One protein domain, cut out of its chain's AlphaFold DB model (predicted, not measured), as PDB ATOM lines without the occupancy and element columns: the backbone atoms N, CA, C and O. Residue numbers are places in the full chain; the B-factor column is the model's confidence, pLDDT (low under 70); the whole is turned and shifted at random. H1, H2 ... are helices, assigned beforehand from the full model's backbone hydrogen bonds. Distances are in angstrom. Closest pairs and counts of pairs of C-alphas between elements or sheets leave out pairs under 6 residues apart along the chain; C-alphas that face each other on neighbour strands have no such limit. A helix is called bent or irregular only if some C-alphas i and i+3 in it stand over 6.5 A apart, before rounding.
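This is residues 580 to 647 and 674 to 822 of the 962 residues of an uncharacterized protein of Lophium mytilinum (UniProt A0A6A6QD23). What does the model look like? Crossed helices gather round the short helix H8, and the long helix H11 runs across one end of this body, its residues 813 to 822 sticking out. At the other end H2, H3 and the unnamed stretches 611 to 624 and 634 to 647 make a looser head. What is it built of, and how large is it? The printed part has 217 residues with eleven named helices, H1 to H11 in order, and no named strand, so its class is all helix. The whole is compact, with a radius of gyration of the C-alphas of 18.4 A and spans of 58 by 52 by 35 A.

Which helices come before the cut? H1, residues 580 to 598, begins at C-alpha 580 (116.906, 102.370, 130.841) and is 26.5 A long from first to last C-alpha. H2 is residues 603 to 610 and H3 residues 625 to 633. Which come after it? H4 is residues 678 to 686, H5 689 to 692, H6 696 to 708 and H7 711 to 727, 23.9 A long. H8 is residues 734 to 743 and H9 746 to 755, which is only just irregular, with C-alphas 749 and 752 6.7 A apart. H10, residues 762 to 779, is 25.8 A long, and H11, residues 788 to 822, is 51.2 A long and ends at C-alpha 822 (76.698, 94.133, 119.747).

How do H1 to H7 stand? H1 touches H6 at a steep tilt of 41 degrees, opposite ways, the closest C-alphas being those of Glu 586 and Leu 703, 7.0 A apart. H2 and H3 are near each other, while H2 and H5 only just touch, with 3 pairs of C-alphas within 8 A, the closest those of Leu 603 and Asn 691, 6.9 A apart. H4 touches H7, closest at the C-alphas of Phe 681 and His 727, 5.0 A apart. What do H8 and H9 touch? H8 touches H10, closest at the C-alphas of Gly 734 and Thr 772, 5.3 A apart. H9 touches H10, closest at the C-alphas of Pro 746 and Ser 762, 5.1 A apart. How does H11 run? It touches H8, closest at the C-alphas of Met 742 and Thr 801, 4.3 A apart. It touches H1 about perpendicular, at 83 degrees, closest at the C-alphas of Glu 585 and Ile 796, 6.0 A apart. Are the helix backbones complete? Each O i to N i+4 pair is within hydrogen-bond range in H1, H2, H3, H4, H6, H7, H10 and H11, against 5 of 6 in H8 and 3 of 6 in H9; H5 is too short for such a pair.

Where is the chain cut? Residues 648 to 673 are not printed, and C-alphas 647 and 674 are 7.7 A apart. Which link is long? That from H2 to H3, with 14 residues between them. Where is confidence low? The mean pLDDT of the printed part is 73.5, and 70 residues are under 70, among them residues 600 to 647 and 779 to 786.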
ATOM      1  N   THR A 580     115.647 102.774 131.493       72.50
ATOM      2  CA  THR A 580     116.906 102.370 130.841       72.50
ATOM      3  C   THR A 580     116.680 101.234 129.842       72.50
ATOM      4  O   THR A 580     117.104 101.343 128.697       72.50
ATOM      5  N   LEU A 581     115.931 100.193 130.231       77.31
ATOM      6  CA  LEU A 581     115.644  99.045 129.361       77.31
ATOM      7  C   LEU A 581     114.846  99.421 128.100       77.31
ATOM      8  O   LEU A 581     115.050  98.820 127.048       77.31
ATOM      9  N   LEU A 582     113.941 100.402 128.192       84.06
ATOM     10  CA  LEU A 582     113.204 100.911 127.028       84.06
ATOM     11  C   LEU A 582     114.113 101.700 126.077       84.06
ATOM     12  O   LEU A 582     114.007 101.532 124.867       84.06
ATOM     13  N   TRP A 583     115.035 102.506 126.613       88.25
ATOM     14  CA  TRP A 583     116.007 103.237 125.798       88.25
ATOM     15  C   TRP A 583     116.975 102.293 125.068       88.25
ATOM     16  O   TRP A 583     117.245 102.485 123.889       88.25
ATOM     17  N   GLU A 584     117.442 101.225 125.723       87.62
ATOM     18  CA  GLU A 584     118.289 100.196 125.094       87.62
ATOM     19  C   GLU A 584     117.544  99.397 124.006       87.62
ATOM     20  O   GLU A 584     118.112  99.095 122.953       87.62
ATOM     21  N   GLU A 585     116.261  99.082 124.228       90.75
ATOM     22  CA  GLU A 585     115.384  98.473 123.220       90.75
ATOM     23  C   GLU A 585     115.205  99.377 121.986       90.75
ATOM     24  O   GLU A 585     115.306  98.899 120.851       90.75
ATOM     25  N   GLU A 586     114.973 100.675 122.191       90.69
ATOM     26  CA  GLU A 586     114.800 101.655 121.117       90.69
ATOM     27  C   GLU A 586     116.110 101.904 120.352       90.69
ATOM     28  O   GLU A 586     116.138 101.818 119.122       90.69
ATOM     29  N   GLU A 587     117.218 102.137 121.061       90.06
ATOM     30  CA  GLU A 587     118.518 102.451 120.464       90.06
ATOM     31  C   GLU A 587     119.065 101.277 119.627       90.06
ATOM     32  O   GLU A 587     119.699 101.491 118.586       90.06
ATOM     33  N   LEU A 588     118.771 100.027 120.012       88.12
ATOM     34  CA  LEU A 588     119.101  98.852 119.202       88.12
ATOM     35  C   LEU A 588     118.284  98.807 117.901       88.12
ATOM     36  O   LEU A 588     118.860  98.621 116.824       88.12
ATOM     37  N   LEU A 589     116.959  98.983 117.973       88.88
ATOM     38  CA  LEU A 589     116.094  98.950 116.787       88.88
ATOM     39  C   LEU A 589     116.387 100.107 115.831       88.88
ATOM     40  O   LEU A 589     116.499  99.884 114.624       88.88
ATOM     41  N   ARG A 590     116.628 101.304 116.371       92.06
ATOM     42  CA  ARG A 590     117.129 102.483 115.658       92.06
ATOM     43  C   ARG A 590     118.354 102.154 114.815       92.06
ATOM     44  O   ARG A 590     118.350 102.387 113.610       92.06
ATOM     45  N   LYS A 591     119.381 101.540 115.411       88.81
ATOM     46  CA  LYS A 591     120.609 101.166 114.690       88.81
ATOM     47  C   LYS A 591     120.369 100.067 113.644       88.81
ATOM     48  O   LYS A 591     120.975 100.120 112.575       88.81
ATOM     49  N   ILE A 592     119.478  99.103 113.904       86.38
ATOM     50  CA  ILE A 592     119.114  98.040 112.944       86.38
ATOM     51  C   ILE A 592     118.362  98.604 111.732       86.38
ATOM     52  O   ILE A 592     118.628  98.200 110.599       86.38
ATOM     53  N   PHE A 593     117.432  99.531 111.945       88.50
ATOM     54  CA  PHE A 593     116.647 100.135 110.870       88.50
ATOM     55  C   PHE A 593     117.455 101.177 110.087       88.50
ATOM     56  O   PHE A 593     117.441 101.126 108.857       88.50
ATOM     57  N   GLN A 594     118.258 102.009 110.764       88.50
ATOM     58  CA  GLN A 594     119.234 102.890 110.113       88.50
ATOM     59  C   GLN A 594     120.217 102.089 109.252       88.50
ATOM     60  O   GLN A 594     120.467 102.452 108.109       88.50
ATOM     61  N   TYR A 595     120.693 100.935 109.731       84.69
ATOM     62  CA  TYR A 595     121.517 100.035 108.923       84.69
ATOM     63  C   TYR A 595     120.809  99.580 107.632       84.69
ATOM     64  O   TYR A 595     121.441  99.515 106.580       84.69
ATOM     65  N   GLY A 596     119.504  99.286 107.676       82.81
ATOM     66  CA  GLY A 596     118.727  98.947 106.478       82.81
ATOM     67  C   GLY A 596     118.652 100.099 105.474       82.81
ATOM     68  O   GLY A 596     118.882  99.894 104.281       82.81
ATOM     69  N   ILE A 597     118.392 101.308 105.972       83.31
ATOM     70  CA  ILE A 597     118.375 102.562 105.204       83.31
ATOM     71  C   ILE A 597     119.747 102.787 104.541       83.31
ATOM     72  O   ILE A 597     119.848 102.807 103.312       83.31
ATOM     73  N   ASP A 598     120.827 102.789 105.328       82.12
ATOM     74  CA  ASP A 598     122.216 102.989 104.887       82.12
ATOM     75  C   ASP A 598     122.696 101.966 103.839       82.12
ATOM     76  O   ASP A 598     123.588 102.253 103.035       82.12
ATOM     77  N   LYS A 599     122.154 100.738 103.851       77.06
ATOM     78  CA  LYS A 599     122.478  99.698 102.856       77.06
ATOM     79  C   LYS A 599     121.624  99.753 101.593       77.06
ATOM     80  O   LYS A 599     121.906  98.996 100.663       77.06
ATOM     81  N   GLY A 600     120.606 100.609 101.529       67.88
ATOM     82  CA  GLY A 600     119.652 100.585 100.427       67.88
ATOM     83  C   GLY A 600     118.710  99.377 100.474       67.88
ATOM     84  O   GLY A 600     118.241  98.945  99.421       67.88
ATOM     85  N   GLU A 601     118.429  98.825 101.665       66.38
ATOM     86  CA  GLU A 601     117.400  97.786 101.853       66.38
ATOM     87  C   GLU A 601     115.965  98.337 101.714       66.38
ATOM     88  O   GLU A 601     115.015  97.555 101.699       66.38
ATOM     89  N   HIS A 602     115.796  99.653 101.498       61.28
ATOM     90  CA  HIS A 602     114.620 100.213 100.818       61.28
ATOM     91  C   HIS A 602     114.286  99.350  99.587       61.28
ATOM     92  O   HIS A 602     115.146  99.129  98.725       61.28
ATOM     93  N   LEU A 603     113.049  98.862  99.459       55.78
ATOM     94  CA  LEU A 603     112.746  97.823  98.467       55.78
ATOM     95  C   LEU A 603     112.946  98.294  97.014       55.78
ATOM     96  O   LEU A 603     113.241  97.477  96.145       55.78
ATOM     97  N   PHE A 604     112.901  99.605  96.749       53.31
ATOM     98  CA  PHE A 604     113.275 100.175  95.448       53.31
ATOM     99  C   PHE A 604     114.766 100.022  95.107       53.31
ATOM    100  O   PHE A 604     115.107  99.833  93.938       53.31
ATOM    101  N   GLY A 605     115.659 100.080  96.100       52.50
ATOM    102  CA  GLY A 605     117.083  99.782  95.927       52.50
ATOM    103  C   GLY A 605     117.296  98.301  95.623       52.50
ATOM    104  O   GLY A 605     117.979  97.952  94.657       52.50
ATOM    105  N   HIS A 606     116.614  97.433  96.374       48.16
ATOM    106  CA  HIS A 606     116.691  95.988  96.183       48.16
ATOM    107  C   HIS A 606     116.116  95.539  94.824       48.16
ATOM    108  O   HIS A 606     116.768  94.768  94.121       48.16
ATOM    109  N   ALA A 607     114.979  96.090  94.380       50.16
ATOM    110  CA  ALA A 607     114.400  95.830  93.056       50.16
ATOM    111  C   ALA A 607     115.330  96.281  91.909       50.16
ATOM    112  O   ALA A 607     115.607  95.513  90.986       50.16
ATOM    113  N   LYS A 608     115.918  97.486  92.009       47.38
ATOM    114  CA  LYS A 608     116.944  97.973  91.062       47.38
ATOM    115  C   LYS A 608     118.215  97.098  91.067       47.38
ATOM    116  O   LYS A 608     118.919  97.038  90.057       47.38
ATOM    117  N   GLY A 609     118.502  96.395  92.168       45.94
ATOM    118  CA  GLY A 609     119.573  95.395  92.286       45.94
ATOM    119  C   GLY A 609     119.214  93.991  91.771       45.94
ATOM    120  O   GLY A 609     120.090  93.274  91.279       45.94
ATOM    121  N   MET A 610     117.942  93.590  91.814       46.72
ATOM    122  CA  MET A 610     117.479  92.275  91.346       46.72
ATOM    123  C   MET A 610     117.638  92.128  89.826       46.72
ATOM    124  O   MET A 610     118.243  91.153  89.375       46.72
ATOM    125  N   HIS A 611     117.264  93.152  89.046       45.16
ATOM    126  CA  HIS A 611     117.541  93.202  87.597       45.16
ATOM    127  C   HIS A 611     119.044  93.137  87.249       45.16
ATOM    128  O   HIS A 611     119.396  92.758  86.139       45.16
ATOM    129  N   ARG A 612     119.947  93.496  88.176       40.47
ATOM    130  CA  ARG A 612     121.409  93.451  87.965       40.47
ATOM    131  C   ARG A 612     122.065  92.118  88.330       40.47
ATOM    132  O   ARG A 612     123.245  91.949  88.044       40.47
ATOM    133  N   SER A 613     121.359  91.218  89.015       38.09
ATOM    134  CA  SER A 613     121.969  90.038  89.650       38.09
ATOM    135  C   SER A 613     121.434  88.694  89.161       38.09
ATOM    136  O   SER A 613     122.108  87.687  89.365       38.09
ATOM    137  N   GLY A 614     120.255  88.646  88.526       36.00
ATOM    138  CA  GLY A 614     119.702  87.402  87.967       36.00
ATOM    139  C   GLY A 614     119.560  86.272  88.996       36.00
ATOM    140  O   GLY A 614     119.708  85.101  88.656       36.00
ATOM    141  N   HIS A 615     119.373  86.615  90.275       34.91
ATOM    142  CA  HIS A 615     119.413  85.686  91.415       34.91
ATOM    143  C   HIS A 615     118.129  85.731  92.265       34.91
ATOM    144  O   HIS A 615     118.133  85.486  93.472       34.91
ATOM    145  N   THR A 616     116.993  85.983  91.617       40.28
ATOM    146  CA  THR A 616     115.656  85.699  92.152       40.28
ATOM    147  C   THR A 616     115.333  84.217  91.962       40.28
ATOM    148  O   THR A 616     114.888  83.790  90.903       40.28
ATOM    149  N   GLY A 617     115.545  83.404  93.003       40.41
ATOM    150  CA  GLY A 617     115.518  81.935  92.898       40.41
ATOM    151  C   GLY A 617     114.210  81.278  92.418       40.41
ATOM    152  O   GLY A 617     114.231  80.081  92.137       40.41
ATOM    153  N   HIS A 618     113.097  82.021  92.330       39.41
ATOM    154  CA  HIS A 618     111.757  81.504  91.999       39.41
ATOM    155  C   HIS A 618     110.909  82.395  91.059       39.41
ATOM    156  O   HIS A 618     109.782  82.022  90.739       39.41
ATOM    157  N   TYR A 619     111.415  83.549  90.600       41.56
ATOM    158  CA  TYR A 619     110.648  84.494  89.767       41.56
ATOM    159  C   TYR A 619     111.545  85.183  88.737       41.56
ATOM    160  O   TYR A 619     112.561  85.776  89.104       41.56
ATOM    161  N   ASN A 620     111.147  85.151  87.462       41.84
ATOM    162  CA  ASN A 620     111.747  85.982  86.418       41.84
ATOM    163  C   ASN A 620     110.943  87.282  86.284       41.84
ATOM    164  O   ASN A 620     109.717  87.243  86.246       41.84
ATOM    165  N   PHE A 621     111.638  88.412  86.159       46.38
ATOM    166  CA  PHE A 621     111.044  89.706  85.819       46.38
ATOM    167  C   PHE A 621     111.224  89.924  84.306       46.38
ATOM    168  O   PHE A 621     112.349  90.199  83.888       46.38
ATOM    169  N   PRO A 622     110.178  89.796  83.466       40.59
ATOM    170  CA  PRO A 622     110.291  89.902  82.004       40.59
ATOM    171  C   PRO A 622     110.370  91.358  81.501       40.59
ATOM    172  O   PRO A 622     110.048  91.640  80.352       40.59
ATOM    173  N   MET A 623     110.741  92.301  82.371       46.75
ATOM    174  CA  MET A 623     110.605  93.737  82.136       46.75
ATOM    175  C   MET A 623     111.967  94.385  81.873       46.75
ATOM    176  O   MET A 623     112.910  94.195  82.645       46.75
ATOM    177  N   ASP A 624     112.056  95.182  80.807       45.28
ATOM    178  CA  ASP A 624     113.220  96.028  80.541       45.28
ATOM    179  C   ASP A 624     113.443  97.006  81.710       45.28
ATOM    180  O   ASP A 624     112.503  97.551  82.285       45.28
ATOM    181  N   ARG A 625     114.708  97.260  82.042       44.78
ATOM    182  CA  ARG A 625     115.151  98.284  82.991       44.78
ATOM    183  C   ARG A 625     114.642  99.682  82.619       44.78
ATOM    184  O   ARG A 625     114.364 100.462  83.532       44.78
ATOM    185  N   ALA A 626     114.548 100.011  81.328       46.41
ATOM    186  CA  ALA A 626     113.972 101.278  80.878       46.41
ATOM    187  C   ALA A 626     112.466 101.326  81.173       46.41
ATOM    188  O   ALA A 626     112.004 102.258  81.832       46.41
ATOM    189  N   LEU A 627     111.732 100.277  80.784       46.88
ATOM    190  CA  LEU A 627     110.291 100.161  81.008       46.88
ATOM    191  C   LEU A 627     109.942 100.122  82.505       46.88
ATOM    192  O   LEU A 627     109.064 100.854  82.931       46.88
ATOM    193  N   PHE A 628     110.673  99.364  83.329       55.50
ATOM    194  CA  PHE A 628     110.476  99.328  84.784       55.50
ATOM    195  C   PHE A 628     110.738 100.695  85.428       55.50
ATOM    196  O   PHE A 628     109.954 101.127  86.269       55.50
ATOM    197  N   LYS A 629     111.790 101.425  85.017       50.81
ATOM    198  CA  LYS A 629     112.005 102.803  85.495       50.81
ATOM    199  C   LYS A 629     110.853 103.715  85.067       50.81
ATOM    200  O   LYS A 629     110.324 104.418  85.916       50.81
ATOM    201  N   ALA A 630     110.435 103.668  83.803       53.78
ATOM    202  CA  ALA A 630     109.288 104.435  83.324       53.78
ATOM    203  C   ALA A 630     107.997 104.077  84.082       53.78
ATOM    204  O   ALA A 630     107.207 104.961  84.377       53.78
ATOM    205  N   THR A 631     107.805 102.815  84.476       57.03
ATOM    206  CA  THR A 631     106.657 102.370  85.279       57.03
ATOM    207  C   THR A 631     106.695 102.864  86.722       57.03
ATOM    208  O   THR A 631     105.642 103.171  87.275       57.03
ATOM    209  N   LEU A 632     107.880 103.001  87.326       55.88
ATOM    210  CA  LEU A 632     108.031 103.681  88.616       55.88
ATOM    211  C   LEU A 632     107.764 105.189  88.490       55.88
ATOM    212  O   LEU A 632     107.026 105.751  89.296       55.88
ATOM    213  N   ASP A 633     108.351 105.828  87.476       55.34
ATOM    214  CA  ASP A 633     108.315 107.281  87.291       55.34
ATOM    215  C   ASP A 633     106.934 107.783  86.798       55.34
ATOM    216  O   ASP A 633     106.550 108.908  87.106       55.34
ATOM    217  N   ALA A 634     106.159 106.956  86.081       57.44
ATOM    218  CA  ALA A 634     104.806 107.279  85.597       57.44
ATOM    219  C   ALA A 634     103.702 107.172  86.671       57.44
ATOM    220  O   ALA A 634     102.551 107.524  86.400       57.44
ATOM    221  N   GLY A 635     104.042 106.692  87.876       59.78
ATOM    222  CA  GLY A 635     103.224 106.757  89.091       59.78
ATOM    223  C   GLY A 635     101.942 105.922  89.071       59.78
ATOM    224  O   GLY A 635     101.867 104.891  89.742       59.78
ATOM    225  N   ASP A 636     100.939 106.401  88.337       46.84
ATOM    226  CA  ASP A 636      99.553 105.918  88.344       46.84
ATOM    227  C   ASP A 636      98.975 105.701  86.923       46.84
ATOM    228  O   ASP A 636      97.916 105.095  86.776       46.84
ATOM    229  N   GLN A 637      99.675 106.117  85.854       45.62
ATOM    230  CA  GLN A 637      99.171 106.063  84.464       45.62
ATOM    231  C   GLN A 637      99.070 104.649  83.845       45.62
ATOM    232  O   GLN A 637      98.652 104.508  82.698       45.62
ATOM    233  N   LEU A 638      99.476 103.595  84.562       46.56
ATOM    234  CA  LEU A 638      99.728 102.261  83.991       46.56
ATOM    235  C   LEU A 638      98.808 101.143  84.502       46.56
ATOM    236  O   LEU A 638      99.140  99.968  84.364       46.56
ATOM    237  N   GLN A 639      97.619 101.488  85.001       47.69
ATOM    238  CA  GLN A 639      96.575 100.517  85.384       47.69
ATOM    239  C   GLN A 639      96.195  99.530  84.255       47.69
ATOM    240  O   GLN A 639      95.691  98.448  84.535       47.69
ATOM    241  N   ASN A 640      96.485  99.871  82.992       40.66
ATOM    242  CA  ASN A 640      96.169  99.055  81.815       40.66
ATOM    243  C   ASN A 640      97.304  98.111  81.352       40.66
ATOM    244  O   ASN A 640      97.069  97.283  80.474       40.66
ATOM    245  N   LEU A 641      98.526  98.199  81.903       42.78
ATOM    246  CA  LEU A 641      99.597  97.235  81.595       42.78
ATOM    247  C   LEU A 641      99.542  96.053  82.571       42.78
ATOM    248  O   LEU A 641     100.248  96.025  83.579       42.78
ATOM    249  N   GLY A 642      98.716  95.058  82.240       38.75
ATOM    250  CA  GLY A 642      98.618  93.788  82.967       38.75
ATOM    251  C   GLY A 642      99.883  92.936  82.836       38.75
ATOM    252  O   GLY A 642      99.948  92.023  82.012       38.75
ATOM    253  N   ILE A 643     100.908  93.235  83.638       44.97
ATOM    254  CA  ILE A 643     102.205  92.550  83.602       44.97
ATOM    255  C   ILE A 643     102.116  91.257  84.417       44.97
ATOM    256  O   ILE A 643     102.163  91.259  85.647       44.97
ATOM    257  N   ILE A 644     101.987  90.133  83.711       43.97
ATOM    258  CA  ILE A 644     101.799  88.814  84.319       43.97
ATOM    259  C   ILE A 644     103.128  88.277  84.871       43.97
ATOM    260  O   ILE A 644     104.012  87.859  84.122       43.97
ATOM    261  N   TYR A 645     103.240  88.206  86.197       46.16
ATOM    262  CA  TYR A 645     104.330  87.493  86.861       46.16
ATOM    263  C   TYR A 645     104.108  85.977  86.796       46.16
ATOM    264  O   TYR A 645     103.067  85.468  87.216       46.16
ATOM    265  N   VAL A 646     105.108  85.245  86.293       44.19
ATOM    266  CA  VAL A 646     105.079  83.779  86.179       44.19
ATOM    267  C   VAL A 646     106.107  83.165  87.144       44.19
ATOM    268  O   VAL A 646     107.309  83.388  86.962       44.19
ATOM    269  N   PRO A 647     105.689  82.379  88.158       42.41
ATOM    270  CA  PRO A 647     106.622  81.674  89.036       42.41
ATOM    271  C   PRO A 647     107.402  80.612  88.248       42.41
ATOM    272  O   PRO A 647     106.822  79.794  87.524       42.41
ATOM    273  N   GLY A 674      99.367  81.489  90.801       52.06
ATOM    274  CA  GLY A 674      99.478  82.625  91.715       52.06
ATOM    275  C   GLY A 674      99.954  83.874  90.981       52.06
ATOM    276  O   GLY A 674     101.118  84.255  91.092       52.06
ATOM    277  N   HIS A 675      99.062  84.473  90.196       60.03
ATOM    278  CA  HIS A 675      99.285  85.716  89.487       60.03
ATOM    279  C   HIS A 675      99.368  86.843  90.509       60.03
ATOM    280  O   HIS A 675      98.364  87.300  91.051       60.03
ATOM    281  N   ILE A 676     100.596  87.275  90.785       63.09
ATOM    282  CA  ILE A 676     100.839  88.518  91.504       63.09
ATOM    283  C   ILE A 676     100.375  89.643  90.579       63.09
ATOM    284  O   ILE A 676     100.944  89.828  89.505       63.09
ATOM    285  N   ASP A 677      99.340  90.372  90.981       77.06
ATOM    286  CA  ASP A 677      98.928  91.594  90.300       77.06
ATOM    287  C   ASP A 677     100.040  92.653  90.402       77.06
ATOM    288  O   ASP A 677     100.514  92.988  91.493       77.06
ATOM    289  N   SER A 678     100.445  93.186  89.247       73.00
ATOM    290  CA  SER A 678     101.447  94.242  89.128       73.00
ATOM    291  C   SER A 678     101.058  95.528  89.857       73.00
ATOM    292  O   SER A 678     101.949  96.190  90.394       73.00
ATOM    293  N   TRP A 679      99.765  95.868  89.929       77.69
ATOM    294  CA  TRP A 679      99.302  97.022  90.701       77.69
ATOM    295  C   TRP A 679      99.445  96.766  92.204       77.69
ATOM    296  O   TRP A 679     100.143  97.517  92.880       77.69
ATOM    297  N   SER A 680      98.883  95.676  92.726       78.12
ATOM    298  CA  SER A 680      98.954  95.309  94.150       78.12
ATOM    299  C   SER A 680     100.395  95.142  94.651       78.12
ATOM    300  O   SER A 680     100.711  95.533  95.776       78.12
ATOM    301  N   PHE A 681     101.301  94.627  93.812       78.50
ATOM    302  CA  PHE A 681     102.744  94.594  94.081       78.50
ATOM    303  C   PHE A 681     103.351  96.003  94.186       78.50
ATOM    304  O   PHE A 681     104.088  96.296  95.131       78.50
ATOM    305  N   MET A 682     103.015  96.897  93.252       78.62
ATOM    306  CA  MET A 682     103.465  98.291  93.269       78.62
ATOM    307  C   MET A 682     102.865  99.104  94.422       78.62
ATOM    308  O   MET A 682     103.553  99.952  94.990       78.62
ATOM    309  N   GLU A 683     101.624  98.834  94.819       82.31
ATOM    310  CA  GLU A 683     100.978  99.472  95.963       82.31
ATOM    311  C   GLU A 683     101.594  98.991  97.288       82.31
ATOM    312  O   GLU A 683     101.941  99.815  98.135       82.31
ATOM    313  N   ALA A 684     101.858  97.685  97.429       79.81
ATOM    314  CA  ALA A 684     102.614  97.130  98.556       79.81
ATOM    315  C   ALA A 684     104.041  97.713  98.648       79.81
ATOM    316  O   ALA A 684     104.537  97.971  99.747       79.81
ATOM    317  N   LEU A 685     104.689  97.989  97.508       78.62
ATOM    318  CA  LEU A 685     105.964  98.713  97.451       78.62
ATOM    319  C   LEU A 685     105.833 100.179  97.892       78.62
ATOM    320  O   LEU A 685     106.604 100.610  98.754       78.62
ATOM    321  N   LYS A 686     104.867 100.939  97.349       83.19
ATOM    322  CA  LYS A 686     104.577 102.334  97.756       83.19
ATOM    323  C   LYS A 686     104.274 102.430  99.266       83.19
ATOM    324  O   LYS A 686     104.607 103.427  99.900       83.19
ATOM    325  N   GLN A 687     103.679 101.392  99.857       82.25
ATOM    326  CA  GLN A 687     103.249 101.372 101.262       82.25
ATOM    327  C   GLN A 687     104.270 100.777 102.251       82.25
ATOM    328  O   GLN A 687     104.001 100.753 103.451       82.25
ATOM    329  N   HIS A 688     105.454 100.340 101.807       83.19
ATOM    330  CA  HIS A 688     106.483  99.826 102.719       83.19
ATOM    331  C   HIS A 688     107.039 100.938 103.636       83.19
ATOM    332  O   HIS A 688     107.500 101.949 103.111       83.19
ATOM    333  N   PRO A 689     107.132 100.758 104.972       80.88
ATOM    334  CA  PRO A 689     107.601 101.801 105.896       80.88
ATOM    335  C   PRO A 689     108.994 102.353 105.567       80.88
ATOM    336  O   PRO A 689     109.152 103.559 105.440       80.88
ATOM    337  N   TYR A 690     109.989 101.500 105.284       80.62
ATOM    338  CA  TYR A 690     111.292 101.986 104.792       80.62
ATOM    339  C   TYR A 690     111.216 102.798 103.488       80.62
ATOM    340  O   TYR A 690     112.110 103.589 103.245       80.62
ATOM    341  N   ASN A 691     110.196 102.638 102.640       80.62
ATOM    342  CA  ASN A 691     110.030 103.475 101.444       80.62
ATOM    343  C   ASN A 691     109.310 104.807 101.747       80.62
ATOM    344  O   ASN A 691     109.295 105.687 100.892       80.62
ATOM    345  N   GLN A 692     108.723 104.952 102.941       82.75
ATOM    346  CA  GLN A 692     108.158 106.206 103.456       82.75
ATOM    347  C   GLN A 692     109.201 107.015 104.239       82.75
ATOM    348  O   GLN A 692     109.114 108.237 104.241       82.75
ATOM    349  N   ILE A 693     110.211 106.354 104.820       84.50
ATOM    350  CA  ILE A 693     111.354 107.008 105.471       84.50
ATOM    351  C   ILE A 693     112.263 107.669 104.423       84.50
ATOM    352  O   ILE A 693     112.971 106.994 103.672       84.50
ATOM    353  N   GLN A 694     112.246 109.000 104.413       82.56
ATOM    354  CA  GLN A 694     113.081 109.897 103.612       82.56
ATOM    355  C   GLN A 694     114.063 110.694 104.490       82.56
ATOM    356  O   GLN A 694     115.135 111.073 104.018       82.56
ATOM    357  N   SER A 695     113.726 110.927 105.763       85.25
ATOM    358  CA  SER A 695     114.545 111.623 106.761       85.25
ATOM    359  C   SER A 695     114.789 110.768 108.020       85.25
ATOM    360  O   SER A 695     114.016 109.847 108.292       85.25
ATOM    361  N   PRO A 696     115.824 111.065 108.834       84.44
ATOM    362  CA  PRO A 696     116.015 110.415 110.137       84.44
ATOM    363  C   PRO A 696     114.812 110.577 111.081       84.44
ATOM    364  O   PRO A 696     114.481 109.644 111.803       84.44
ATOM    365  N   THR A 697     114.112 111.712 111.003       87.94
ATOM    366  CA  THR A 697     112.891 112.012 111.774       87.94
ATOM    367  C   THR A 697     111.757 111.026 111.490       87.94
ATOM    368  O   THR A 697     110.949 110.732 112.360       87.94
ATOM    369  N   ASP A 698     111.701 110.480 110.279       89.31
ATOM    370  CA  ASP A 698     110.665 109.527 109.876       89.31
ATOM    371  C   ASP A 698     110.973 108.130 110.460       89.31
ATOM    372  O   ASP A 698     110.082 107.297 110.644       89.31
ATOM    373  N   LEU A 699     112.252 107.863 110.765       89.62
ATOM    374  CA  LEU A 699     112.675 106.714 111.563       89.62
ATOM    375  C   LEU A 699     112.400 106.946 113.058       89.62
ATOM    376  O   LEU A 699     112.011 105.992 113.727       89.62
ATOM    377  N   ASP A 700     112.552 108.174 113.570       90.25
ATOM    378  CA  ASP A 700     112.080 108.536 114.917       90.25
ATOM    379  C   ASP A 700     110.571 108.269 115.060       90.25
ATOM    380  O   ASP A 700     110.178 107.539 115.967       90.25
ATOM    381  N   GLU A 701     109.742 108.749 114.122       89.88
ATOM    382  CA  GLU A 701     108.287 108.517 114.124       89.88
ATOM    383  C   GLU A 701     107.942 107.018 114.035       89.88
ATOM    384  O   GLU A 701     107.131 106.528 114.815       89.88
ATOM    385  N   LEU A 702     108.611 106.239 113.170       89.06
ATOM    386  CA  LEU A 702     108.398 104.782 113.107       89.06
ATOM    387  C   LEU A 702     108.738 104.075 114.434       89.06
ATOM    388  O   LEU A 702     108.101 103.077 114.778       89.06
ATOM    389  N   LEU A 703     109.754 104.538 115.167       91.06
ATOM    390  CA  LEU A 703     110.114 103.973 116.469       91.06
ATOM    391  C   LEU A 703     109.114 104.404 117.548       91.06
ATOM    392  O   LEU A 703     108.630 103.547 118.286       91.06
ATOM    393  N   GLU A 704     108.749 105.687 117.603       90.81
ATOM    394  CA  GLU A 704     107.720 106.196 118.516       90.81
ATOM    395  C   GLU A 704     106.389 105.451 118.313       90.81
ATOM    396  O   GLU A 704     105.765 105.021 119.281       90.81
ATOM    397  N   ASP A 705     105.999 105.165 117.072       87.94
ATOM    398  CA  ASP A 705     104.804 104.380 116.742       87.94
ATOM    399  C   ASP A 705     104.869 102.926 117.240       87.94
ATOM    400  O   ASP A 705     103.859 102.363 117.673       87.94
ATOM    401  N   LEU A 706     106.052 102.303 117.197       87.06
ATOM    402  CA  LEU A 706     106.266 100.933 117.672       87.06
ATOM    403  C   LEU A 706     106.315 100.840 119.208       87.06
ATOM    404  O   LEU A 706     105.862  99.836 119.763       87.06
ATOM    405  N   PHE A 707     106.837 101.865 119.893       87.31
ATOM    406  CA  PHE A 707     107.003 101.884 121.354       87.31
ATOM    407  C   PHE A 707     105.846 102.545 122.121       87.31
ATOM    408  O   PHE A 707     105.571 102.139 123.251       87.31
ATOM    409  N   SER A 708     105.129 103.502 121.525       86.50
ATOM    410  CA  SER A 708     103.943 104.147 122.121       86.50
ATOM    411  C   SER A 708     102.778 103.179 122.340       86.50
ATOM    412  O   SER A 708     101.942 103.395 123.218       86.50
ATOM    413  N   GLY A 709     102.709 102.112 121.538       81.81
ATOM    414  CA  GLY A 709     101.599 101.167 121.563       81.81
ATOM    415  C   GLY A 709     100.304 101.712 120.952       81.81
ATOM    416  O   GLY A 709      99.249 101.123 121.196       81.81
ATOM    417  N   ASP A 710     100.351 102.805 120.172       88.88
ATOM    418  CA  ASP A 710      99.174 103.333 119.472       88.88
ATOM    419  C   ASP A 710      98.628 102.278 118.500       88.88
ATOM    420  O   ASP A 710      99.137 102.041 117.402       88.88
ATOM    421  N   MET A 711      97.537 101.644 118.922       85.44
ATOM    422  CA  MET A 711      96.872 100.581 118.183       85.44
ATOM    423  C   MET A 711      96.392 101.007 116.792       85.44
ATOM    424  O   MET A 711      96.217 100.148 115.928       85.44
ATOM    425  N   THR A 712      96.196 102.303 116.553       88.69
ATOM    426  CA  THR A 712      95.828 102.861 115.246       88.69
ATOM    427  C   THR A 712      97.013 102.781 114.287       88.69
ATOM    428  O   THR A 712      96.885 102.277 113.168       88.69
ATOM    429  N   ARG A 713      98.191 103.208 114.753       88.75
ATOM    430  CA  ARG A 713      99.441 103.209 113.981       88.75
ATOM    431  C   ARG A 713      99.983 101.795 113.808       88.75
ATOM    432  O   ARG A 713     100.264 101.382 112.684       88.75
ATOM    433  N   LEU A 714      99.980 100.983 114.867       87.69
ATOM    434  CA  LEU A 714     100.340  99.562 114.787       87.69
ATOM    435  C   LEU A 714      99.470  98.795 113.775       87.69
ATOM    436  O   LEU A 714     100.008  97.996 113.011       87.69
ATOM    437  N   ARG A 715      98.157  99.067 113.690       88.06
ATOM    438  CA  ARG A 715      97.281  98.477 112.655       88.06
ATOM    439  C   ARG A 715      97.586  98.992 111.243       88.06
ATOM    440  O   ARG A 715      97.516  98.203 110.301       88.06
ATOM    441  N   LYS A 716      97.947 100.271 111.075       88.88
ATOM    442  CA  LYS A 716      98.404 100.844 109.789       88.88
ATOM    443  C   LYS A 716      99.656 100.108 109.287       88.88
ATOM    444  O   LYS A 716      99.682  99.681 108.133       88.88
ATOM    445  N   TYR A 717     100.646  99.884 110.155       88.31
ATOM    446  CA  TYR A 717     101.846  99.114 109.809       88.31
ATOM    447  C   TYR A 717     101.573  97.628 109.585       88.31
ATOM    448  O   TYR A 717     102.081  97.074 108.616       88.31
ATOM    449  N   GLU A 718     100.741  96.995 110.416       90.31
ATOM    450  CA  GLU A 718     100.326  95.600 110.225       90.31
ATOM    451  C   GLU A 718      99.661  95.412 108.850       90.31
ATOM    452  O   GLU A 718     100.053  94.529 108.096       90.31
ATOM    453  N   SER A 719      98.756  96.315 108.458       89.19
ATOM    454  CA  SER A 719      98.073  96.283 107.152       89.19
ATOM    455  C   SER A 719      99.034  96.480 105.969       89.19
ATOM    456  O   SER A 719      98.906  95.818 104.937       89.19
ATOM    457  N   ALA A 720     100.019  97.376 106.102       87.50
ATOM    458  CA  ALA A 720     101.056  97.565 105.088       87.50
ATOM    459  C   ALA A 720     101.943  96.311 104.955       87.50
ATOM    460  O   ALA A 720     102.179  95.823 103.849       87.50
ATOM    461  N   MET A 721     102.381  95.748 106.085       89.19
ATOM    462  CA  MET A 721     103.141  94.496 106.142       89.19
ATOM    463  C   MET A 721     102.356  93.308 105.561       89.19
ATOM    464  O   MET A 721     102.945  92.493 104.854       89.19
ATOM    465  N   GLU A 722     101.041  93.227 105.784       89.12
ATOM    466  CA  GLU A 722     100.169  92.195 105.202       89.12
ATOM    467  C   GLU A 722     100.149  92.261 103.670       89.12
ATOM    468  O   GLU A 722     100.313  91.244 102.996       89.12
ATOM    469  N   ARG A 723     100.037  93.466 103.100       86.38
ATOM    470  CA  ARG A 723     100.107  93.680 101.644       86.38
ATOM    471  C   ARG A 723     101.463  93.255 101.072       86.38
ATOM    472  O   ARG A 723     101.521  92.626 100.017       86.38
ATOM    473  N   ILE A 724     102.554  93.517 101.790       84.94
ATOM    474  CA  ILE A 724     103.906  93.082 101.401       84.94
ATOM    475  C   ILE A 724     104.067  91.559 101.495       84.94
ATOM    476  O   ILE A 724     104.694  90.966 100.618       84.94
ATOM    477  N   LEU A 725     103.474  90.912 102.500       85.62
ATOM    478  CA  LEU A 725     103.431  89.451 102.615       85.62
ATOM    479  C   LEU A 725     102.606  88.794 101.502       85.62
ATOM    480  O   LEU A 725     103.011  87.761 100.976       85.62
ATOM    481  N   ASN A 726     101.471  89.383 101.131       84.25
ATOM    482  CA  ASN A 726     100.551  88.791 100.160       84.25
ATOM    483  C   ASN A 726     100.983  89.029  98.704       84.25
ATOM    484  O   ASN A 726     100.847  88.129  97.878       84.25
ATOM    485  N   HIS A 727     101.527  90.208  98.380       82.00
ATOM    486  CA  HIS A 727     101.847  90.591  96.997       82.00
ATOM    487  C   HIS A 727     103.349  90.601  96.687       82.00
ATOM    488  O   HIS A 727     103.734  90.387  95.540       82.00
ATOM    489  N   ALA A 728     104.220  90.813  97.680       80.12
ATOM    490  CA  ALA A 728     105.661  90.986  97.474       80.12
ATOM    491  C   ALA A 728     106.581  90.124  98.380       80.12
ATOM    492  O   ALA A 728     107.682  90.582  98.712       80.12
ATOM    493  N   PRO A 729     106.232  88.879  98.783       73.44
ATOM    494  CA  PRO A 729     106.995  88.177  99.820       73.44
ATOM    495  C   PRO A 729     108.429  87.815  99.402       73.44
ATOM    496  O   PRO A 729     109.359  87.797 100.206       73.44
ATOM    497  N   HIS A 730     108.658  87.638  98.101       69.75
ATOM    498  CA  HIS A 730     109.988  87.396  97.549       69.75
ATOM    499  C   HIS A 730     110.959  88.593  97.706       69.75
ATOM    500  O   HIS A 730     112.159  88.421  97.488       69.75
ATOM    501  N   LEU A 731     110.478  89.789  98.087       68.88
ATOM    502  CA  LEU A 731     111.299  90.991  98.291       68.88
ATOM    503  C   LEU A 731     111.912  91.120  99.689       68.88
ATOM    504  O   LEU A 731     112.670  92.062  99.915       68.88
ATOM    505  N   HIS A 732     111.596  90.241 100.645       75.44
ATOM    506  CA  HIS A 732     112.005  90.464 102.032       75.44
ATOM    507  C   HIS A 732     113.534  90.577 102.188       75.44
ATOM    508  O   HIS A 732     114.267  89.596 102.007       75.44
ATOM    509  N   SER A 733     113.998  91.776 102.548       78.38
ATOM    510  CA  SER A 733     115.384  92.092 102.897       78.38
ATOM    511  C   SER A 733     115.750  91.557 104.293       78.38
ATOM    512  O   SER A 733     114.958  90.867 104.939       78.38
ATOM    513  N   GLY A 734     116.953  91.859 104.781       81.69
ATOM    514  CA  GLY A 734     117.338  91.533 106.150       81.69
ATOM    515  C   GLY A 734     116.504  92.287 107.185       81.69
ATOM    516  O   GLY A 734     115.937  91.672 108.091       81.69
ATOM    517  N   THR A 735     116.404  93.608 107.043       84.19
ATOM    518  CA  THR A 735     115.635  94.461 107.958       84.19
ATOM    519  C   THR A 735     114.128  94.297 107.779       84.19
ATOM    520  O   THR A 735     113.423  94.196 108.780       84.19
ATOM    521  N   THR A 736     113.624  94.127 106.550       86.75
ATOM    522  CA  THR A 736     112.201  93.827 106.311       86.75
ATOM    523  C   THR A 736     111.786  92.512 106.975       86.75
ATOM    524  O   THR A 736     110.703  92.455 107.549       86.75
ATOM    525  N   LEU A 737     112.639  91.475 107.009       86.38
ATOM    526  CA  LEU A 737     112.345  90.260 107.786       86.38
ATOM    527  C   LEU A 737     112.318  90.491 109.307       86.38
ATOM    528  O   LEU A 737     111.588  89.785 110.000       86.38
ATOM    529  N   ILE A 738     113.087  91.447 109.834       88.25
ATOM    530  CA  ILE A 738     113.065  91.812 111.262       88.25
ATOM    531  C   ILE A 738     111.783  92.590 111.587       88.25
ATOM    532  O   ILE A 738     111.099  92.240 112.547       88.25
ATOM    533  N   LEU A 739     111.405  93.567 110.756       88.31
ATOM    534  CA  LEU A 739     110.156  94.324 110.896       88.31
ATOM    535  C   LEU A 739     108.929  93.405 110.775       88.31
ATOM    536  O   LEU A 739     108.077  93.393 111.658       88.31
ATOM    537  N   LEU A 740     108.883  92.537 109.758       89.25
ATOM    538  CA  LEU A 740     107.841  91.512 109.620       89.25
ATOM    539  C   LEU A 740     107.784  90.573 110.826       89.25
ATOM    540  O   LEU A 740     106.697  90.170 111.232       89.25
ATOM    541  N   ARG A 741     108.933  90.249 111.432       89.44
ATOM    542  CA  ARG A 741     109.014  89.431 112.647       89.44
ATOM    543  C   ARG A 741     108.534  90.164 113.906       89.44
ATOM    544  O   ARG A 741     108.328  89.473 114.897       89.44
ATOM    545  N   MET A 742     108.262  91.469 113.894       89.50
ATOM    546  CA  MET A 742     107.550  92.131 115.002       89.50
ATOM    547  C   MET A 742     106.057  91.778 114.980       89.50
ATOM    548  O   MET A 742     105.511  91.347 115.991       89.50
ATOM    549  N   PHE A 743     105.425  91.840 113.806       90.38
ATOM    550  CA  PHE A 743     103.999  91.546 113.626       90.38
ATOM    551  C   PHE A 743     103.736  90.027 113.514       90.38
ATOM    552  O   PHE A 743     103.045  89.427 114.339       90.38
ATOM    553  N   TYR A 744     104.386  89.346 112.569       91.06
ATOM    554  CA  TYR A 744     104.067  87.976 112.140       91.06
ATOM    555  C   TYR A 744     105.065  86.931 112.655       91.06
ATOM    556  O   TYR A 744     106.250  87.205 112.862       91.06
ATOM    557  N   THR A 745     104.609  85.705 112.902       87.50
ATOM    558  CA  THR A 745     105.487  84.560 113.200       87.50
ATOM    559  C   THR A 745     106.196  84.049 111.934       87.50
ATOM    560  O   THR A 745     105.699  84.248 110.827       87.50
ATOM    561  N   PRO A 746     107.327  83.321 112.047       85.25
ATOM    562  CA  PRO A 746     107.994  82.705 110.893       85.25
ATOM    563  C   PRO A 746     107.122  81.725 110.089       85.25
ATOM    564  O   PRO A 746     107.465  81.399 108.957       85.25
ATOM    565  N   GLN A 747     106.031  81.225 110.671       84.44
ATOM    566  CA  GLN A 747     105.029  80.394 110.011       84.44
ATOM    567  C   GLN A 747     104.029  81.247 109.216       84.44
ATOM    568  O   GLN A 747     103.705  80.903 108.084       84.44
ATOM    569  N   GLU A 748     103.577  82.371 109.778       88.00
ATOM    570  CA  GLU A 748     102.697  83.328 109.092       88.00
ATOM    571  C   GLU A 748     103.417  84.037 107.937       88.00
ATOM    572  O   GLU A 748     102.821  84.178 106.878       88.00
ATOM    573  N   ILE A 749     104.708  84.366 108.081       86.31
ATOM    574  CA  ILE A 749     105.539  84.929 106.995       86.31
ATOM    575  C   ILE A 749     105.654  83.954 105.805       86.31
ATOM    576  O   ILE A 749     105.651  84.370 104.652       86.31
ATOM    577  N   VAL A 750     105.730  82.646 106.073       83.81
ATOM    578  CA  VAL A 750     105.952  81.607 105.047       83.81
ATOM    579  C   VAL A 750     104.648  81.075 104.431       83.81
ATOM    580  O   VAL A 750     104.672  80.493 103.347       83.81
ATOM    581  N   ARG A 751     103.487  81.275 105.069       83.31
ATOM    582  CA  ARG A 751     102.192  80.815 104.534       83.31
ATOM    583  C   ARG A 751     101.851  81.448 103.163       83.31
ATOM    584  O   ARG A 751     101.500  80.677 102.269       83.31
ATOM    585  N   PRO A 752     101.982  82.773 102.944       77.75
ATOM    586  CA  PRO A 752     101.799  83.387 101.622       77.75
ATOM    587  C   PRO A 752     102.796  82.870 100.579       77.75
ATOM    588  O   PRO A 752     102.407  82.545  99.460       77.75
ATOM    589  N   GLU A 753     104.067  82.698 100.962       69.88
ATOM    590  CA  GLU A 753     105.095  82.123 100.086       69.88
ATOM    591  C   GLU A 753     104.707  80.726  99.581       69.88
ATOM    592  O   GLU A 753     104.836  80.449  98.388       69.88
ATOM    593  N   GLN A 754     104.179  79.867 100.458       74.31
ATOM    594  CA  GLN A 754     103.696  78.534 100.085       74.31
ATOM    595  C   GLN A 754     102.476  78.589  99.153       74.31
ATOM    596  O   GLN A 754     102.397  77.783  98.225       74.31
ATOM    597  N   GLY A 755     101.567  79.551  99.347       69.44
ATOM    598  CA  GLY A 755     100.432  79.789  98.445       69.44
ATOM    599  C   GLY A 755     100.859  80.185  97.027       69.44
ATOM    600  O   GLY A 755     100.267  79.730  96.054       69.44
ATOM    601  N   LEU A 756     101.949  80.950  96.901       65.75
ATOM    602  CA  LEU A 756     102.561  81.323  95.618       65.75
ATOM    603  C   LEU A 756     103.522  80.247  95.056       65.75
ATOM    604  O   LEU A 756     104.230  80.485  94.078       65.75
ATOM    605  N   GLY A 757     103.577  79.055  95.663       62.72
ATOM    606  CA  GLY A 757     104.419  77.940  95.212       62.72
ATOM    607  C   GLY A 757     105.915  78.075  95.534       62.72
ATOM    608  O   GLY A 757     106.723  77.294  95.024       62.72
ATOM    609  N   SER A 758     106.310  79.032  96.380       64.94
ATOM    610  CA  SER A 758     107.692  79.175  96.845       64.94
ATOM    611  C   SER A 758     108.072  78.049  97.812       64.94
ATOM    612  O   SER A 758     107.300  77.641  98.679       64.94
ATOM    613  N   SER A 759     109.307  77.557  97.693       60.38
ATOM    614  CA  SER A 759     109.817  76.427  98.488       60.38
ATOM    615  C   SER A 759     110.412  76.818  99.851       60.38
ATOM    616  O   SER A 759     111.002  75.982 100.547       60.38
ATOM    617  N   ILE A 760     110.297  78.096 100.224       68.56
ATOM    618  CA  ILE A 760     110.906  78.660 101.430       68.56
ATOM    619  C   ILE A 760     110.259  78.063 102.692       68.56
ATOM    620  O   ILE A 760     109.077  77.723 102.744       68.56
ATOM    621  N   LYS A 761     111.089  77.857 103.720       78.19
ATOM    622  CA  LYS A 761     110.704  77.251 105.003       78.19
ATOM    623  C   LYS A 761     110.928  78.238 106.141       78.19
ATOM    624  O   LYS A 761     111.835  79.067 106.073       78.19
ATOM    625  N   SER A 762     110.189  78.077 107.235       78.38
ATOM    626  CA  SER A 762     110.341  78.880 108.459       78.38
ATOM    627  C   SER A 762     111.781  78.883 109.000       78.38
ATOM    628  O   SER A 762     112.262  79.914 109.469       78.38
ATOM    629  N   ASP A 763     112.524  77.781 108.850       76.12
ATOM    630  CA  ASP A 763     113.951  77.702 109.200       76.12
ATOM    631  C   ASP A 763     114.861  78.554 108.307       76.12
ATOM    632  O   ASP A 763     115.970  78.899 108.716       76.12
ATOM    633  N   VAL A 764     114.452  78.841 107.069       77.38
ATOM    634  CA  VAL A 764     115.181  79.727 106.149       77.38
ATOM    635  C   VAL A 764     114.937  81.174 106.560       77.38
ATOM    636  O   VAL A 764     115.906  81.906 106.728       77.38
ATOM    637  N   VAL A 765     113.687  81.557 106.841       77.44
ATOM    638  CA  VAL A 765     113.346  82.878 107.407       77.44
ATOM    639  C   VAL A 765     114.090  83.116 108.726       77.44
ATOM    640  O   VAL A 765     114.802  84.111 108.857       77.44
ATOM    641  N   ARG A 766     114.045  82.155 109.663       79.88
ATOM    642  CA  ARG A 766     114.791  82.211 110.936       79.88
ATOM    643  C   ARG A 766     116.302  82.353 110.716       79.88
ATOM    644  O   ARG A 766     116.947  83.150 111.393       79.88
ATOM    645  N   ARG A 767     116.880  81.621 109.753       80.06
ATOM    646  CA  ARG A 767     118.308  81.740 109.402       80.06
ATOM    647  C   ARG A 767     118.656  83.077 108.751       80.06
ATOM    648  O   ARG A 767     119.724  83.593 109.060       80.06
ATOM    649  N   ARG A 768     117.793  83.647 107.902       80.00
ATOM    650  CA  ARG A 768     118.009  84.969 107.288       80.00
ATOM    651  C   ARG A 768     117.978  86.074 108.345       80.00
ATOM    652  O   ARG A 768     118.941  86.825 108.417       80.00
ATOM    653  N   ILE A 769     116.981  86.082 109.237       82.19
ATOM    654  CA  ILE A 769     116.920  87.005 110.390       82.19
ATOM    655  C   ILE A 769     118.197  86.893 111.236       82.19
ATOM    656  O   ILE A 769     118.903  87.880 111.425       82.19
ATOM    657  N   ASN A 770     118.562  85.680 111.669       80.62
ATOM    658  CA  ASN A 770     119.768  85.468 112.476       80.62
ATOM    659  C   ASN A 770     121.061  85.870 111.738       80.62
ATOM    660  O   ASN A 770     122.010  86.323 112.376       80.62
ATOM    661  N   ALA A 771     121.123  85.715 110.411       82.31
ATOM    662  CA  ALA A 771     122.260  86.149 109.603       82.31
ATOM    663  C   ALA A 771     122.340  87.678 109.494       82.31
ATOM    664  O   ALA A 771     123.437  88.223 109.623       82.31
ATOM    665  N   THR A 772     121.215  88.378 109.325       81.06
ATOM    666  CA  THR A 772     121.164  89.848 109.343       81.06
ATOM    667  C   THR A 772     121.575  90.392 110.703       81.06
ATOM    668  O   THR A 772     122.475  91.226 110.757       81.06
ATOM    669  N   LEU A 773     121.019  89.860 111.799       79.94
ATOM    670  CA  LEU A 773     121.401  90.265 113.156       79.94
ATOM    671  C   LEU A 773     122.897  90.048 113.405       79.94
ATOM    672  O   LEU A 773     123.578  90.969 113.835       79.94
ATOM    673  N   ARG A 774     123.458  88.887 113.036       81.62
ATOM    674  CA  ARG A 774     124.916  88.662 113.111       81.62
ATOM    675  C   ARG A 774     125.710  89.634 112.234       81.62
ATOM    676  O   ARG A 774     126.761  90.098 112.651       81.62
ATOM    677  N   THR A 775     125.229  89.955 111.035       81.12
ATOM    678  CA  THR A 775     125.920  90.856 110.094       81.12
ATOM    679  C   THR A 775     125.937  92.301 110.592       81.12
ATOM    680  O   THR A 775     126.955  92.979 110.451       81.12
ATOM    681  N   PHE A 776     124.844  92.757 111.199       75.62
ATOM    682  CA  PHE A 776     124.734  94.057 111.851       75.62
ATOM    683  C   PHE A 776     125.593  94.109 113.129       75.62
ATOM    684  O   PHE A 776     126.509  94.925 113.224       75.62
ATOM    685  N   LEU A 777     125.404  93.164 114.056       73.12
ATOM    686  CA  LEU A 777     126.095  93.146 115.352       73.12
ATOM    687  C   LEU A 777     127.613  92.937 115.233       73.12
ATOM    688  O   LEU A 777     128.369  93.514 116.013       73.12
ATOM    689  N   ASN A 778     128.083  92.202 114.218       73.12
ATOM    690  CA  ASN A 778     129.513  92.099 113.909       73.12
ATOM    691  C   ASN A 778     130.080  93.374 113.251       73.12
ATOM    692  O   ASN A 778     131.275  93.627 113.367       73.12
ATOM    693  N   GLN A 779     129.267  94.192 112.567       66.00
ATOM    694  CA  GLN A 779     129.715  95.505 112.075       66.00
ATOM    695  C   GLN A 779     129.845  96.516 113.223       66.00
ATOM    696  O   GLN A 779     130.789  97.304 113.227       66.00
ATOM    697  N   SER A 780     128.976  96.441 114.236       55.69
ATOM    698  CA  SER A 780     129.054  97.272 115.445       55.69
ATOM    699  C   SER A 780     130.177  96.881 116.421       55.69
ATOM    700  O   SER A 780     130.410  97.614 117.381       55.69
ATOM    701  N   ARG A 781     130.866  95.742 116.238       59.94
ATOM    702  CA  ARG A 781     131.809  95.194 117.235       59.94
ATOM    703  C   ARG A 781     133.135  94.741 116.625       59.94
ATOM    704  O   ARG A 781     133.223  93.696 115.990       59.94
ATOM    705  N   ARG A 782     134.201  95.493 116.917       55.62
ATOM    706  CA  ARG A 782     135.604  95.100 116.662       55.62
ATOM    707  C   ARG A 782     136.310  94.495 117.891       55.62
ATOM    708  O   ARG A 782     137.484  94.155 117.795       55.62
ATOM    709  N   ASN A 783     135.603  94.346 119.016       49.69
ATOM    710  CA  ASN A 783     136.158  93.958 120.319       49.69
ATOM    711  C   ASN A 783     135.583  92.608 120.800       49.69
ATOM    712  O   ASN A 783     134.461  92.244 120.451       49.69
ATOM    713  N   ASN A 784     136.349  91.875 121.614       50.94
ATOM    714  CA  ASN A 784     136.173  90.426 121.819       50.94
ATOM    715  C   ASN A 784     134.988  89.976 122.704       50.94
ATOM    716  O   ASN A 784     134.729  88.778 122.773       50.94
ATOM    717  N   THR A 785     134.223  90.876 123.329       57.47
ATOM    718  CA  THR A 785     133.026  90.561 124.148       57.47
ATOM    719  C   THR A 785     131.790  90.208 123.296       57.47
ATOM    720  O   THR A 785     130.659  90.605 123.571       57.47
ATOM    721  N   ALA A 786     132.004  89.511 122.178       59.00
ATOM    722  CA  ALA A 786     131.066  89.490 121.062       59.00
ATOM    723  C   ALA A 786     129.908  88.486 121.203       59.00
ATOM    724  O   ALA A 786     128.859  88.715 120.598       59.00
ATOM    725  N   LYS A 787     130.085  87.391 121.957       71.44
ATOM    726  CA  LYS A 787     129.111  86.285 122.041       71.44
ATOM    727  C   LYS A 787     127.918  86.633 122.929       71.44
ATOM    728  O   LYS A 787     126.779  86.507 122.492       71.44
ATOM    729  N   ASP A 788     128.172  87.085 124.146       74.94
ATOM    730  CA  ASP A 788     127.137  87.141 125.186       74.94
ATOM    731  C   ASP A 788     126.193  88.315 124.913       74.94
ATOM    732  O   ASP A 788     124.985  88.133 124.763       74.94
ATOM    733  N   LYS A 789     126.773  89.482 124.598       78.06
ATOM    734  CA  LYS A 789     126.032  90.647 124.098       78.06
ATOM    735  C   LYS A 789     125.293  90.371 122.768       78.06
ATOM    736  O   LYS A 789     124.454  91.161 122.354       78.06
ATOM    737  N   PHE A 790     125.626  89.323 121.994       80.81
ATOM    738  CA  PHE A 790     124.833  88.969 120.794       80.81
ATOM    739  C   PHE A 790     123.513  88.299 121.183       80.81
ATOM    740  O   PHE A 790     122.494  88.562 120.548       80.81
ATOM    741  N   GLU A 791     123.531  87.441 122.203       83.69
ATOM    742  CA  GLU A 791     122.316  86.782 122.676       83.69
ATOM    743  C   GLU A 791     121.431  87.773 123.453       83.69
ATOM    744  O   GLU A 791     120.221  87.755 123.265       83.69
ATOM    745  N   GLU A 792     122.034  88.723 124.182       84.31
ATOM    746  CA  GLU A 792     121.365  89.896 124.774       84.31
ATOM    747  C   GLU A 792     120.630  90.746 123.717       84.31
ATOM    748  O   GLU A 792     119.407  90.864 123.764       84.31
ATOM    749  N   ASP A 793     121.335  91.270 122.702       82.31
ATOM    750  CA  ASP A 793     120.722  92.070 121.627       82.31
ATOM    751  C   ASP A 793     119.645  91.262 120.854       82.31
ATOM    752  O   ASP A 793     118.661  91.813 120.354       82.31
ATOM    753  N   ARG A 794     119.771  89.929 120.782       84.12
ATOM    754  CA  ARG A 794     118.746  89.036 120.214       84.12
ATOM    755  C   ARG A 794     117.535  88.859 121.138       84.12
ATOM    756  O   ARG A 794     116.412  88.771 120.630       84.12
ATOM    757  N   GLU A 795     117.735  88.787 122.451       86.75
ATOM    758  CA  GLU A 795     116.660  88.733 123.445       86.75
ATOM    759  C   GLU A 795     115.855  90.036 123.429       86.75
ATOM    760  O   GLU A 795     114.636  89.978 123.297       86.75
ATOM    761  N   ILE A 796     116.528  91.194 123.434       85.12
ATOM    762  CA  ILE A 796     115.933  92.539 123.313       85.12
ATOM    763  C   ILE A 796     114.926  92.591 122.148       85.12
ATOM    764  O   ILE A 796     113.758  92.935 122.337       85.12
ATOM    765  N   ILE A 797     115.331  92.144 120.955       84.19
ATOM    766  CA  ILE A 797     114.459  92.100 119.767       84.19
ATOM    767  C   ILE A 797     113.277  91.138 119.946       84.19
ATOM    768  O   ILE A 797     112.182  91.427 119.457       84.19
ATOM    769  N   CYS A 798     113.458  90.012 120.642       85.81
ATOM    770  CA  CYS A 798     112.357  89.104 120.969       85.81
ATOM    771  C   CYS A 798     111.382  89.738 121.977       85.81
ATOM    772  O   CYS A 798     110.172  89.653 121.769       85.81
ATOM    773  N   ARG A 799     111.882  90.457 122.995       87.19
ATOM    774  CA  ARG A 799     111.052  91.188 123.966       87.19
ATOM    775  C   ARG A 799     110.195  92.253 123.279       87.19
ATOM    776  O   ARG A 799     108.981  92.240 123.472       87.19
ATOM    777  N   VAL A 800     110.766  93.117 122.430       84.69
ATOM    778  CA  VAL A 800     109.975  94.133 121.694       84.69
ATOM    779  C   VAL A 800     108.976  93.473 120.740       84.69
ATOM    780  O   VAL A 800     107.799  93.830 120.725       84.69
ATOM    781  N   THR A 801     109.414  92.451 120.001       87.44
ATOM    782  CA  THR A 801     108.556  91.652 119.112       87.44
ATOM    783  C   THR A 801     107.311  91.119 119.831       87.44
ATOM    784  O   THR A 801     106.196  91.239 119.320       87.44
ATOM    785  N   ASP A 802     107.473  90.531 121.017       88.12
ATOM    786  CA  ASP A 802     106.350  89.926 121.732       88.12
ATOM    787  C   ASP A 802     105.524  90.952 122.534       88.12
ATOM    788  O   ASP A 802     104.321  90.732 122.697       88.12
ATOM    789  N   LYS A 803     106.077  92.124 122.898       87.12
ATOM    790  CA  LYS A 803     105.286  93.302 123.329       87.12
ATOM    791  C   LYS A 803     104.320  93.747 122.221       87.12
ATOM    792  O   LYS A 803     103.108  93.763 122.448       87.12
ATOM    793  N   VAL A 804     104.833  94.011 121.013       86.44
ATOM    794  CA  VAL A 804     104.037  94.458 119.848       86.44
ATOM    795  C   VAL A 804     102.937  93.445 119.507       86.44
ATOM    796  O   VAL A 804     101.764  93.815 119.406       86.44
ATOM    797  N   ARG A 805     103.257  92.142 119.436       86.88
ATOM    798  CA  ARG A 805     102.225  91.106 119.227       86.88
ATOM    799  C   ARG A 805     101.191  91.027 120.336       86.88
ATOM    800  O   ARG A 805     100.040  90.707 120.049       86.88
ATOM    801  N   THR A 806     101.583  91.237 121.589       88.81
ATOM    802  CA  THR A 806     100.648  91.139 122.717       88.81
ATOM    803  C   THR A 806      99.647  92.290 122.680       88.81
ATOM    804  O   THR A 806      98.452  92.035 122.823       88.81
ATOM    805  N   ALA A 807     100.089  93.512 122.356       82.62
ATOM    806  CA  ALA A 807      99.199  94.648 122.101       82.62
ATOM    807  C   ALA A 807      98.226  94.369 120.936       82.62
ATOM    808  O   ALA A 807      97.007  94.468 121.104       82.62
ATOM    809  N   LEU A 808      98.741  93.910 119.787       84.62
ATOM    810  CA  LEU A 808      97.930  93.555 118.611       84.62
ATOM    811  C   LEU A 808      96.881  92.471 118.925       84.62
ATOM    812  O   LEU A 808      95.707  92.615 118.575       84.62
ATOM    813  N   ARG A 809      97.272  91.404 119.635       87.38
ATOM    814  CA  ARG A 809      96.370  90.312 120.042       87.38
ATOM    815  C   ARG A 809      95.318  90.768 121.050       87.38
ATOM    816  O   ARG A 809      94.152  90.421 120.873       87.38
ATOM    817  N   ALA A 810      95.698  91.560 122.053       85.56
ATOM    818  CA  ALA A 810      94.758  92.130 123.015       85.56
ATOM    819  C   ALA A 810      93.716  93.009 122.305       85.56
ATOM    820  O   ALA A 810      92.518  92.804 122.476       85.56
ATOM    821  N   SER A 811      94.154  93.898 121.409       84.50
ATOM    822  CA  SER A 811      93.260  94.759 120.627       84.50
ATOM    823  C   SER A 811      92.309  93.975 119.711       84.50
ATOM    824  O   SER A 811      91.135  94.335 119.592       84.50
ATOM    825  N   ARG A 812      92.775  92.879 119.092       85.06
ATOM    826  CA  ARG A 812      91.921  91.966 118.307       85.06
ATOM    827  C   ARG A 812      90.895  91.244 119.190       85.06
ATOM    828  O   ARG A 812      89.733  91.161 118.804       85.06
ATOM    829  N   ALA A 813      91.284  90.783 120.381       84.31
ATOM    830  CA  ALA A 813      90.368  90.156 121.337       84.31
ATOM    831  C   ALA A 813      89.294  91.137 121.842       84.31
ATOM    832  O   ALA A 813      88.112  90.795 121.856       84.31
ATOM    833  N   THR A 814      89.671  92.376 122.180       82.38
ATOM    834  CA  THR A 814      88.723  93.435 122.564       82.38
ATOM    835  C   THR A 814      87.756  93.767 121.427       82.38
ATOM    836  O   THR A 814      86.553  93.834 121.666       82.38
ATOM    837  N   ALA A 815      88.242  93.906 120.188       76.69
ATOM    838  CA  ALA A 815      87.385  94.164 119.028       76.69
ATOM    839  C   ALA A 815      86.366  93.032 118.797       76.69
ATOM    840  O   ALA A 815      85.174  93.300 118.675       76.69
ATOM    841  N   LEU A 816      86.810  91.768 118.825       76.50
ATOM    842  CA  LEU A 816      85.926  90.602 118.705       76.50
ATOM    843  C   LEU A 816      84.896  90.529 119.841       76.50
ATOM    844  O   LEU A 816      83.743  90.181 119.590       76.50
ATOM    845  N   SER A 817      85.280  90.886 121.071       78.31
ATOM    846  CA  SER A 817      84.364  90.956 122.217       78.31
ATOM    847  C   SER A 817      83.275  92.017 122.015       78.31
ATOM    848  O   SER A 817      82.099  91.731 122.226       78.31
ATOM    849  N   ILE A 818      83.637  93.208 121.516       78.00
ATOM    850  CA  ILE A 818      82.684  94.289 121.210       78.00
ATOM    851  C   ILE A 818      81.721  93.866 120.091       78.00
ATOM    852  O   ILE A 818      80.510  93.980 120.261       78.00
ATOM    853  N   THR A 819      82.224  93.320 118.978       70.62
ATOM    854  CA  THR A 819      81.371  92.863 117.866       70.62
ATOM    855  C   THR A 819      80.443  91.718 118.287       70.62
ATOM    856  O   THR A 819      79.265  91.725 117.938       70.62
ATOM    857  N   THR A 820      80.931  90.763 119.085       72.12
ATOM    858  CA  THR A 820      80.106  89.655 119.603       72.12
ATOM    859  C   THR A 820      79.074  90.144 120.627       72.12
ATOM    860  O   THR A 820      77.972  89.603 120.688       72.12
ATOM    861  N   GLY A 821      79.402  91.181 121.406       69.94
ATOM    862  CA  GLY A 821      78.473  91.871 122.301       69.94
ATOM    863  C   GLY A 821      77.343  92.560 121.537       69.94
ATOM    864  O   GLY A 821      76.182  92.247 121.777       69.94
ATOM    865  N   ALA A 822      77.677  93.406 120.559       69.12
ATOM    866  CA  ALA A 822      76.698  94.133 119.747       69.12
ATOM    867  C   ALA A 822      75.719  93.191 119.022       69.12
ATOM    868  O   ALA A 822      74.507  93.344 119.150       69.12
TER     869      ALA A 822